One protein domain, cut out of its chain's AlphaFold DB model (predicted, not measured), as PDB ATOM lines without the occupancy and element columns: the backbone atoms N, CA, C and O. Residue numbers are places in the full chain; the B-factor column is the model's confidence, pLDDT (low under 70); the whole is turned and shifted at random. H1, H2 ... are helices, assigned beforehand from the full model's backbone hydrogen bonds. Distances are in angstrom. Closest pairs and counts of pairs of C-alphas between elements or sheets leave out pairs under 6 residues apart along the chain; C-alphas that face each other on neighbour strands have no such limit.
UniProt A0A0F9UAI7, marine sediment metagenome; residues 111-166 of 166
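Overview. This is residues 111 to 166 of the 166 residues of a protein of marine sediment metagenome (UniProt A0A0F9UAI7). Three helices form a small cluster: H1 and H2 run in opposite directions at a shallow tilt, and H3 crosses both at nearly a right angle, its first residue close to H2 and its last close to H1. The centres of the three helices make a triangle, the looped stretch of residues 111 to 121 leads into H1, and residues 158 to 166 follow H3 as a tail. The printed part has 56 residues with three named helices, in the order H1, H2, H3, and no named strand; the class is all helix, with 28 residues in the helices. The whole is compact, with a radius of gyration of the C-alphas of 10.4 A, and its outline is rounded, spanning 29 by 22 by 16 A.

Arrangement. From residue 111 the backbone reaches the first helix, H1, at residues 122 to 133. A tight link of 5 residues joins it to H2, residues 139 to 146. H1 and H2 are close but not clearly touching, with 2 pairs of C-alphas within 8 A; the closest C-alphas, those of Ile 128 and Leu 142, are 6.8 A apart. They run opposite ways at a shallow tilt of 29 degrees. A tight link of 3 residues leads from H2 to H3, residues 150 to 157. H2 and H3 touch; their closest C-alphas, those of Ser 143 and Arg 150, are 5.3 A apart, and their lines are about perpendicular, at 87 degrees. H3 also touches H1; their closest C-alphas, those of Arg 129 and Val 157, are 5.1 A apart. The lines of H1 and H3 are about perpendicular, at 90 degrees. In H1, H2 and H3 every backbone O i to N i+4 pair is within hydrogen-bond range.

Along the chain. H1 runs from Glu 122, with its C-alpha at (5.207, 42.757, 194.496), to Ala 133, and measures 16.5 A from first to last C-alpha. H2 runs from Lys 139, with its C-alpha at (-6.365, 33.076, 185.178), to Tyr 146, over 10.6 A. H3 runs from Arg 150 to Val 157, also over 10.6 A, and its last C-alpha is at (-1.590, 40.320, 183.994).

Size, cuts and confidence. The two C-alphas farthest apart, those of Pro 116 and Asp 135, are 31.3 A apart, while those of Lys 111 and Asp 166, the first and last printed residues, are 14.5 A apart. The printed part has no cut, and Asp 166 is the chain's last residue. Both links between the helices are tight. The mean pLDDT of the printed part is 81.1; residues 111 to 118 and residue 166 are under 70.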
ATOM      1  N   LYS A 111       9.690  46.186 200.162       43.75
ATOM      2  CA  LYS A 111       9.436  45.588 198.849       43.75
ATOM      3  C   LYS A 111       9.126  44.106 199.034       43.75
ATOM      4  O   LYS A 111      10.012  43.262 198.951       43.75
ATOM      5  N   GLY A 112       7.875  43.782 199.357       47.69
ATOM      6  CA  GLY A 112       7.418  42.387 199.385       47.69
ATOM      7  C   GLY A 112       6.518  41.981 200.548       47.69
ATOM      8  O   GLY A 112       6.054  40.845 200.563       47.69
ATOM      9  N   ILE A 113       6.224  42.858 201.506       46.91
ATOM     10  CA  ILE A 113       5.198  42.571 202.518       46.91
ATOM     11  C   ILE A 113       3.907  43.238 202.035       46.91
ATOM     12  O   ILE A 113       3.926  44.455 201.846       46.91
ATOM     13  N   PRO A 114       2.810  42.489 201.802       50.47
ATOM     14  CA  PRO A 114       1.518  43.113 201.546       50.47
ATOM     15  C   PRO A 114       1.190  44.046 202.717       50.47
ATOM     16  O   PRO A 114       1.387  43.658 203.875       50.47
ATOM     17  N   LYS A 115       0.708  45.266 202.456       54.75
ATOM     18  CA  LYS A 115       0.231  46.131 203.547       54.75
ATOM     19  C   LYS A 115      -0.862  45.395 204.340       54.75
ATOM     20  O   LYS A 115      -1.516  44.510 203.785       54.75
ATOM     21  N   PRO A 116      -1.094  45.726 205.622       39.16
ATOM     22  CA  PRO A 116      -2.212  45.152 206.367       39.16
ATOM     23  C   PRO A 116      -3.522  45.295 205.569       39.16
ATOM     24  O   PRO A 116      -3.934  46.409 205.259       39.16
ATOM     25  N   GLY A 117      -4.130  44.168 205.179       54.53
ATOM     26  CA  GLY A 117      -5.326  44.116 204.322       54.53
ATOM     27  C   GLY A 117      -5.078  43.777 202.841       54.53
ATOM     28  O   GLY A 117      -6.021  43.427 202.132       54.53
ATOM     29  N   GLU A 118      -3.834  43.799 202.361       62.41
ATOM     30  CA  GLU A 118      -3.492  43.412 200.990       62.41
ATOM     31  C   GLU A 118      -3.244  41.902 200.882       62.41
ATOM     32  O   GLU A 118      -2.488  41.304 201.643       62.41
ATOM     33  N   LYS A 119      -3.876  41.265 199.890       74.25
ATOM     34  CA  LYS A 119      -3.730  39.820 199.638       74.25
ATOM     35  C   LYS A 119      -2.466  39.450 198.855       74.25
ATOM     36  O   LYS A 119      -2.142  38.270 198.776       74.25
ATOM     37  N   LEU A 120      -1.798  40.425 198.235       79.88
ATOM     38  CA  LEU A 120      -0.672  40.207 197.325       79.88
ATOM     39  C   LEU A 120       0.466  41.190 197.595       79.88
ATOM     40  O   LEU A 120       0.211  42.351 197.900       79.88
ATOM     41  N   ASN A 121       1.705  40.740 197.397       78.88
ATOM     42  CA  ASN A 121       2.902  41.583 197.352       78.88
ATOM     43  C   ASN A 121       3.519  41.668 195.945       78.88
ATOM     44  O   ASN A 121       3.167  40.900 195.047       78.88
ATOM     45  N   GLU A 122       4.503  42.557 195.773       78.00
ATOM     46  CA  GLU A 122       5.207  42.757 194.496       78.00
ATOM     47  C   GLU A 122       5.786  41.462 193.908       78.00
ATOM     48  O   GLU A 122       5.716  41.232 192.701       78.00
ATOM     49  N   TYR A 123       6.345  40.589 194.751       72.75
ATOM     50  CA  TYR A 123       6.903  39.313 194.305       72.75
ATOM     51  C   TYR A 123       5.812  38.389 193.749       72.75
ATOM     52  O   TYR A 123       5.957  37.842 192.657       72.75
ATOM     53  N   GLN A 124       4.692  38.248 194.455       77.62
ATOM     54  CA  GLN A 124       3.548  37.447 194.022       77.62
ATOM     55  C   GLN A 124       2.955  38.003 192.723       77.62
ATOM     56  O   GLN A 124       2.640  37.227 191.826       77.62
ATOM     57  N   VAL A 125       2.882  39.327 192.571       87.25
ATOM     58  CA  VAL A 125       2.439  39.987 191.332       87.25
ATOM     59  C   VAL A 125       3.376  39.663 190.162       87.25
ATOM     60  O   VAL A 125       2.905  39.254 189.097       87.25
ATOM     61  N   LYS A 126       4.698  39.735 190.364       85.44
ATOM     62  CA  LYS A 126       5.697  39.331 189.357       85.44
ATOM     63  C   LYS A 126       5.574  37.853 188.983       85.44
ATOM     64  O   LYS A 126       5.640  37.503 187.806       85.44
ATOM     65  N   MET A 127       5.342  36.982 189.964       82.19
ATOM     66  CA  MET A 127       5.134  35.553 189.721       82.19
ATOM     67  C   MET A 127       3.833  35.273 188.958       82.19
ATOM     68  O   MET A 127       3.844  34.432 188.063       82.19
ATOM     69  N   ILE A 128       2.745  35.998 189.246       89.50
ATOM     70  CA  ILE A 128       1.477  35.915 188.499       89.50
ATOM     71  C   ILE A 128       1.700  36.284 187.029       89.50
ATOM     72  O   ILE A 128       1.317  35.512 186.150       89.50
ATOM     73  N   ARG A 129       2.359  37.421 186.752       92.00
ATOM     74  CA  ARG A 129       2.670  37.858 185.379       92.00
ATOM     75  C   ARG A 129       3.531  36.830 184.644       92.00
ATOM     76  O   ARG A 129       3.176  36.414 183.547       92.00
ATOM     77  N   LYS A 130       4.605  36.345 185.276       88.50
ATOM     78  CA  LYS A 130       5.516  35.346 184.690       88.50
ATOM     79  C   LYS A 130       4.836  34.003 184.413       88.50
ATOM     80  O   LYS A 130       5.114  33.385 183.392       88.50
ATOM     81  N   ALA A 131       3.973  33.536 185.314       85.75
ATOM     82  CA  ALA A 131       3.254  32.273 185.148       85.75
ATOM     83  C   ALA A 131       2.195  32.342 184.037       85.75
ATOM     84  O   ALA A 131       1.986  31.349 183.344       85.75
ATOM     85  N   TYR A 132       1.558  33.503 183.854       90.00
ATOM     86  CA  TYR A 132       0.609  33.731 182.765       90.00
ATOM     87  C   TYR A 132       1.313  33.909 181.412       90.00
ATOM     88  O   TYR A 132       0.923  33.274 180.446       90.00
ATOM     89  N   ALA A 133       2.395  34.695 181.350       87.62
ATOM     90  CA  ALA A 133       3.138  34.954 180.110       87.62
ATOM     91  C   ALA A 133       3.800  33.705 179.499       87.62
ATOM     92  O   ALA A 133       4.105  33.686 178.314       87.62
ATOM     93  N   LYS A 134       4.040  32.662 180.302       81.88
ATOM     94  CA  LYS A 134       4.565  31.367 179.841       81.88
ATOM     95  C   LYS A 134       3.467  30.358 179.471       81.88
ATOM     96  O   LYS A 134       3.761  29.165 179.423       81.88
ATOM     97  N   ASP A 135       2.209  30.796 179.378       79.88
ATOM     98  CA  ASP A 135       1.004  29.960 179.227       79.88
ATOM     99  C   ASP A 135       0.921  28.776 180.209       79.88
ATOM    100  O   ASP A 135       0.183  27.812 180.029       79.88
ATOM    101  N   SER A 136       1.663  28.856 181.316       78.50
ATOM    102  CA  SER A 136       1.809  27.749 182.259       78.50
ATOM    103  C   SER A 136       0.615  27.649 183.208       78.50
ATOM    104  O   SER A 136       0.397  26.611 183.830       78.50
ATOM    105  N   MET A 137      -0.147  28.735 183.376       86.25
ATOM    106  CA  MET A 137      -1.304  28.776 184.267       86.25
ATOM    107  C   MET A 137      -2.418  29.675 183.727       86.25
ATOM    108  O   MET A 137      -2.203  30.838 183.394       86.25
ATOM    109  N   THR A 138      -3.655  29.175 183.768       93.19
ATOM    110  CA  THR A 138      -4.843  29.977 183.444       93.19
ATOM    111  C   THR A 138      -5.145  31.010 184.537       93.19
ATOM    112  O   THR A 138      -4.828  30.812 185.715       93.19
ATOM    113  N   LYS A 139      -5.880  32.081 184.194       93.75
ATOM    114  CA  LYS A 139      -6.365  33.076 185.178       93.75
ATOM    115  C   LYS A 139      -7.170  32.433 186.321       93.75
ATOM    116  O   LYS A 139      -7.099  32.891 187.461       93.75
ATOM    117  N   LYS A 140      -7.912  31.348 186.039       93.00
ATOM    118  CA  LYS A 140      -8.662  30.563 187.041       93.00
ATOM    119  C   LYS A 140      -7.720  29.845 188.011       93.00
ATOM    120  O   LYS A 140      -7.940  29.904 189.219       93.00
ATOM    121  N   ALA A 141      -6.665  29.210 187.500       86.62
ATOM    122  CA  ALA A 141      -5.671  28.528 188.324       86.62
ATOM    123  C   ALA A 141      -4.885  29.513 189.207       86.62
ATOM    124  O   ALA A 141      -4.699  29.261 190.395       86.62
ATOM    125  N   LEU A 142      -4.494  30.667 188.657       90.50
ATOM    126  CA  LEU A 142      -3.809  31.732 189.399       90.50
ATOM    127  C   LEU A 142      -4.694  32.321 190.506       90.50
ATOM    128  O   LEU A 142      -4.238  32.492 191.631       90.50
ATOM    129  N   SER A 143      -5.974  32.560 190.217       91.31
ATOM    130  CA  SER A 143      -6.951  33.035 191.205       91.31
ATOM    131  C   SER A 143      -7.058  32.081 192.398       91.31
ATOM    132  O   SER A 143      -6.944  32.522 193.541       91.31
ATOM    133  N   LYS A 144      -7.179  30.770 192.139       86.56
ATOM    134  CA  LYS A 144      -7.212  29.745 193.193       86.56
ATOM    135  C   LYS A 144      -5.899  29.690 193.979       86.56
ATOM    136  O   LYS A 144      -5.939  29.636 195.201       86.56
ATOM    137  N   LYS A 145      -4.754  29.737 193.291       83.75
ATOM    138  CA  LYS A 145      -3.420  29.648 193.907       83.75
ATOM    139  C   LYS A 145      -3.129  30.799 194.872       83.75
ATOM    140  O   LYS A 145      -2.566  30.566 195.932       83.75
ATOM    141  N   TYR A 146      -3.495  32.023 194.502       83.38
ATOM    142  CA  TYR A 146      -3.150  33.225 195.267       83.38
ATOM    143  C   TYR A 146      -4.306  33.776 196.124       83.38
ATOM    144  O   TYR A 146      -4.162  34.828 196.735       83.38
ATOM    145  N   GLY A 147      -5.463  33.104 196.171       83.88
ATOM    146  CA  GLY A 147      -6.588  33.507 197.031       83.88
ATOM    147  C   GLY A 147      -7.237  34.851 196.658       83.88
ATOM    148  O   GLY A 147      -7.827  35.528 197.510       83.88
ATOM    149  N   VAL A 148      -7.132  35.251 195.387       88.94
ATOM    150  CA  VAL A 148      -7.634  36.527 194.843       88.94
ATOM    151  C   VAL A 148      -8.651  36.306 193.731       88.94
ATOM    152  O   VAL A 148      -8.715  35.230 193.140       88.94
ATOM    153  N   SER A 149      -9.462  37.318 193.418       93.12
ATOM    154  CA  SER A 149     -10.496  37.192 192.386       93.12
ATOM    155  C   SER A 149      -9.897  37.058 190.979       93.12
ATOM    156  O   SER A 149      -8.827  37.593 190.678       93.12
ATOM    157  N   ARG A 150     -10.614  36.382 190.070       94.38
ATOM    158  CA  ARG A 150     -10.228  36.294 188.646       94.38
ATOM    159  C   ARG A 150     -10.092  37.676 188.000       94.38
ATOM    160  O   ARG A 150      -9.202  37.880 187.178       94.38
ATOM    161  N   SER A 151     -10.931  38.626 188.409       93.81
ATOM    162  CA  SER A 151     -10.872  40.017 187.955       93.81
ATOM    163  C   SER A 151      -9.587  40.710 188.417       93.81
ATOM    164  O   SER A 151      -8.952  41.400 187.623       93.81
ATOM    165  N   GLN A 152      -9.144  40.473 189.658       92.50
ATOM    166  CA  GLN A 152      -7.870  40.990 190.167       92.50
ATOM    167  C   GLN A 152      -6.676  40.384 189.418       92.50
ATOM    168  O   GLN A 152      -5.791  41.127 189.003       92.50
ATOM    169  N   ILE A 153      -6.686  39.070 189.148       95.00
ATOM    170  CA  ILE A 153      -5.668  38.431 188.293       95.00
ATOM    171  C   ILE A 153      -5.642  39.072 186.905       95.00
ATOM    172  O   ILE A 153      -4.565  39.392 186.414       95.00
ATOM    173  N   SER A 154      -6.805  39.308 186.284       95.56
ATOM    174  CA  SER A 154      -6.851  39.929 184.956       95.56
ATOM    175  C   SER A 154      -6.253  41.335 184.955       95.56
ATOM    176  O   SER A 154      -5.508  41.668 184.042       95.56
ATOM    177  N   ARG A 155      -6.530  42.152 185.980       94.62
ATOM    178  CA  ARG A 155      -5.932  43.491 186.110       94.62
ATOM    179  C   ARG A 155      -4.418  43.439 186.319       94.62
ATOM    180  O   ARG A 155      -3.723  44.323 185.837       94.62
ATOM    181  N   ILE A 156      -3.905  42.415 187.003       93.75
ATOM    182  CA  ILE A 156      -2.464  42.223 187.222       93.75
ATOM    183  C   ILE A 156      -1.744  41.838 185.928       93.75
ATOM    184  O   ILE A 156      -0.724  42.444 185.599       93.75
ATOM    185  N   VAL A 157      -2.251  40.829 185.210       93.69
ATOM    186  CA  VAL A 157      -1.590  40.320 183.994       93.69
ATOM    187  C   VAL A 157      -1.708  41.285 182.818       93.69
ATOM    188  O   VAL A 157      -0.843  41.280 181.957       93.69
ATOM    189  N   ASN A 158      -2.732  42.144 182.817       92.06
ATOM    190  CA  ASN A 158      -2.910  43.201 181.821       92.06
ATOM    191  C   ASN A 158      -2.198  44.519 182.206       92.06
ATOM    192  O   ASN A 158      -2.478  45.543 181.595       92.06
ATOM    193  N   GLY A 159      -1.382  44.551 183.269       89.56
ATOM    194  CA  GLY A 159      -0.653  45.759 183.700       89.56
ATOM    195  C   GLY A 159      -1.502  46.862 184.356       89.56
ATOM    196  O   GLY A 159      -0.962  47.803 184.922       89.56
ATOM    197  N   ILE A 160      -2.833  46.733 184.369       91.25
ATOM    198  CA  ILE A 160      -3.768  47.745 184.900       91.25
ATOM    199  C   ILE A 160      -3.538  48.014 186.396       91.25
ATOM    200  O   ILE A 160      -3.628  49.146 186.865       91.25
ATOM    201  N   SER A 161      -3.303  46.962 187.178       86.25
ATOM    202  CA  SER A 161      -2.908  47.086 188.585       86.25
ATOM    203  C   SER A 161      -1.428  46.775 188.733       86.25
ATOM    204  O   SER A 161      -0.946  45.842 188.089       86.25
ATOM    205  N   TRP A 162      -0.760  47.486 189.647       86.06
ATOM    206  CA  TRP A 162       0.688  47.384 189.865       86.06
ATOM    207  C   TRP A 162       1.518  47.806 188.638       86.06
ATOM    208  O   TRP A 162       2.529  47.186 188.329       86.06
ATOM    209  N   ALA A 163       1.101  48.874 187.949       84.81
ATOM    210  CA  ALA A 163       1.783  49.410 186.761       84.81
ATOM    211  C   ALA A 163       3.247  49.836 187.014       84.81
ATOM    212  O   ALA A 163       4.055  49.874 186.103       84.81
ATOM    213  N   HIS A 164       3.622  50.111 188.267       81.00
ATOM    214  CA  HIS A 164       5.005  50.442 188.639       81.00
ATOM    215  C   HIS A 164       5.958  49.228 188.672       81.00
ATOM    216  O   HIS A 164       7.137  49.397 188.969       81.00
ATOM    217  N   LEU A 165       5.452  48.003 188.475       76.88
ATOM    218  CA  LEU A 165       6.247  46.764 188.474       76.88
ATOM    219  C   LEU A 165       6.587  46.257 187.068       76.88
ATOM    220  O   LEU A 165       7.030  45.108 186.948       76.88
ATOM    221  N   ASP A 166       6.317  47.069 186.050       58.72
ATOM    222  CA  ASP A 166       6.684  46.805 184.659       58.72
ATOM    223  C   ASP A 166       8.178  47.065 184.413       58.72
ATOM    224  O   ASP A 166       8.715  48.061 184.954       58.72
TER     225      ASP A 166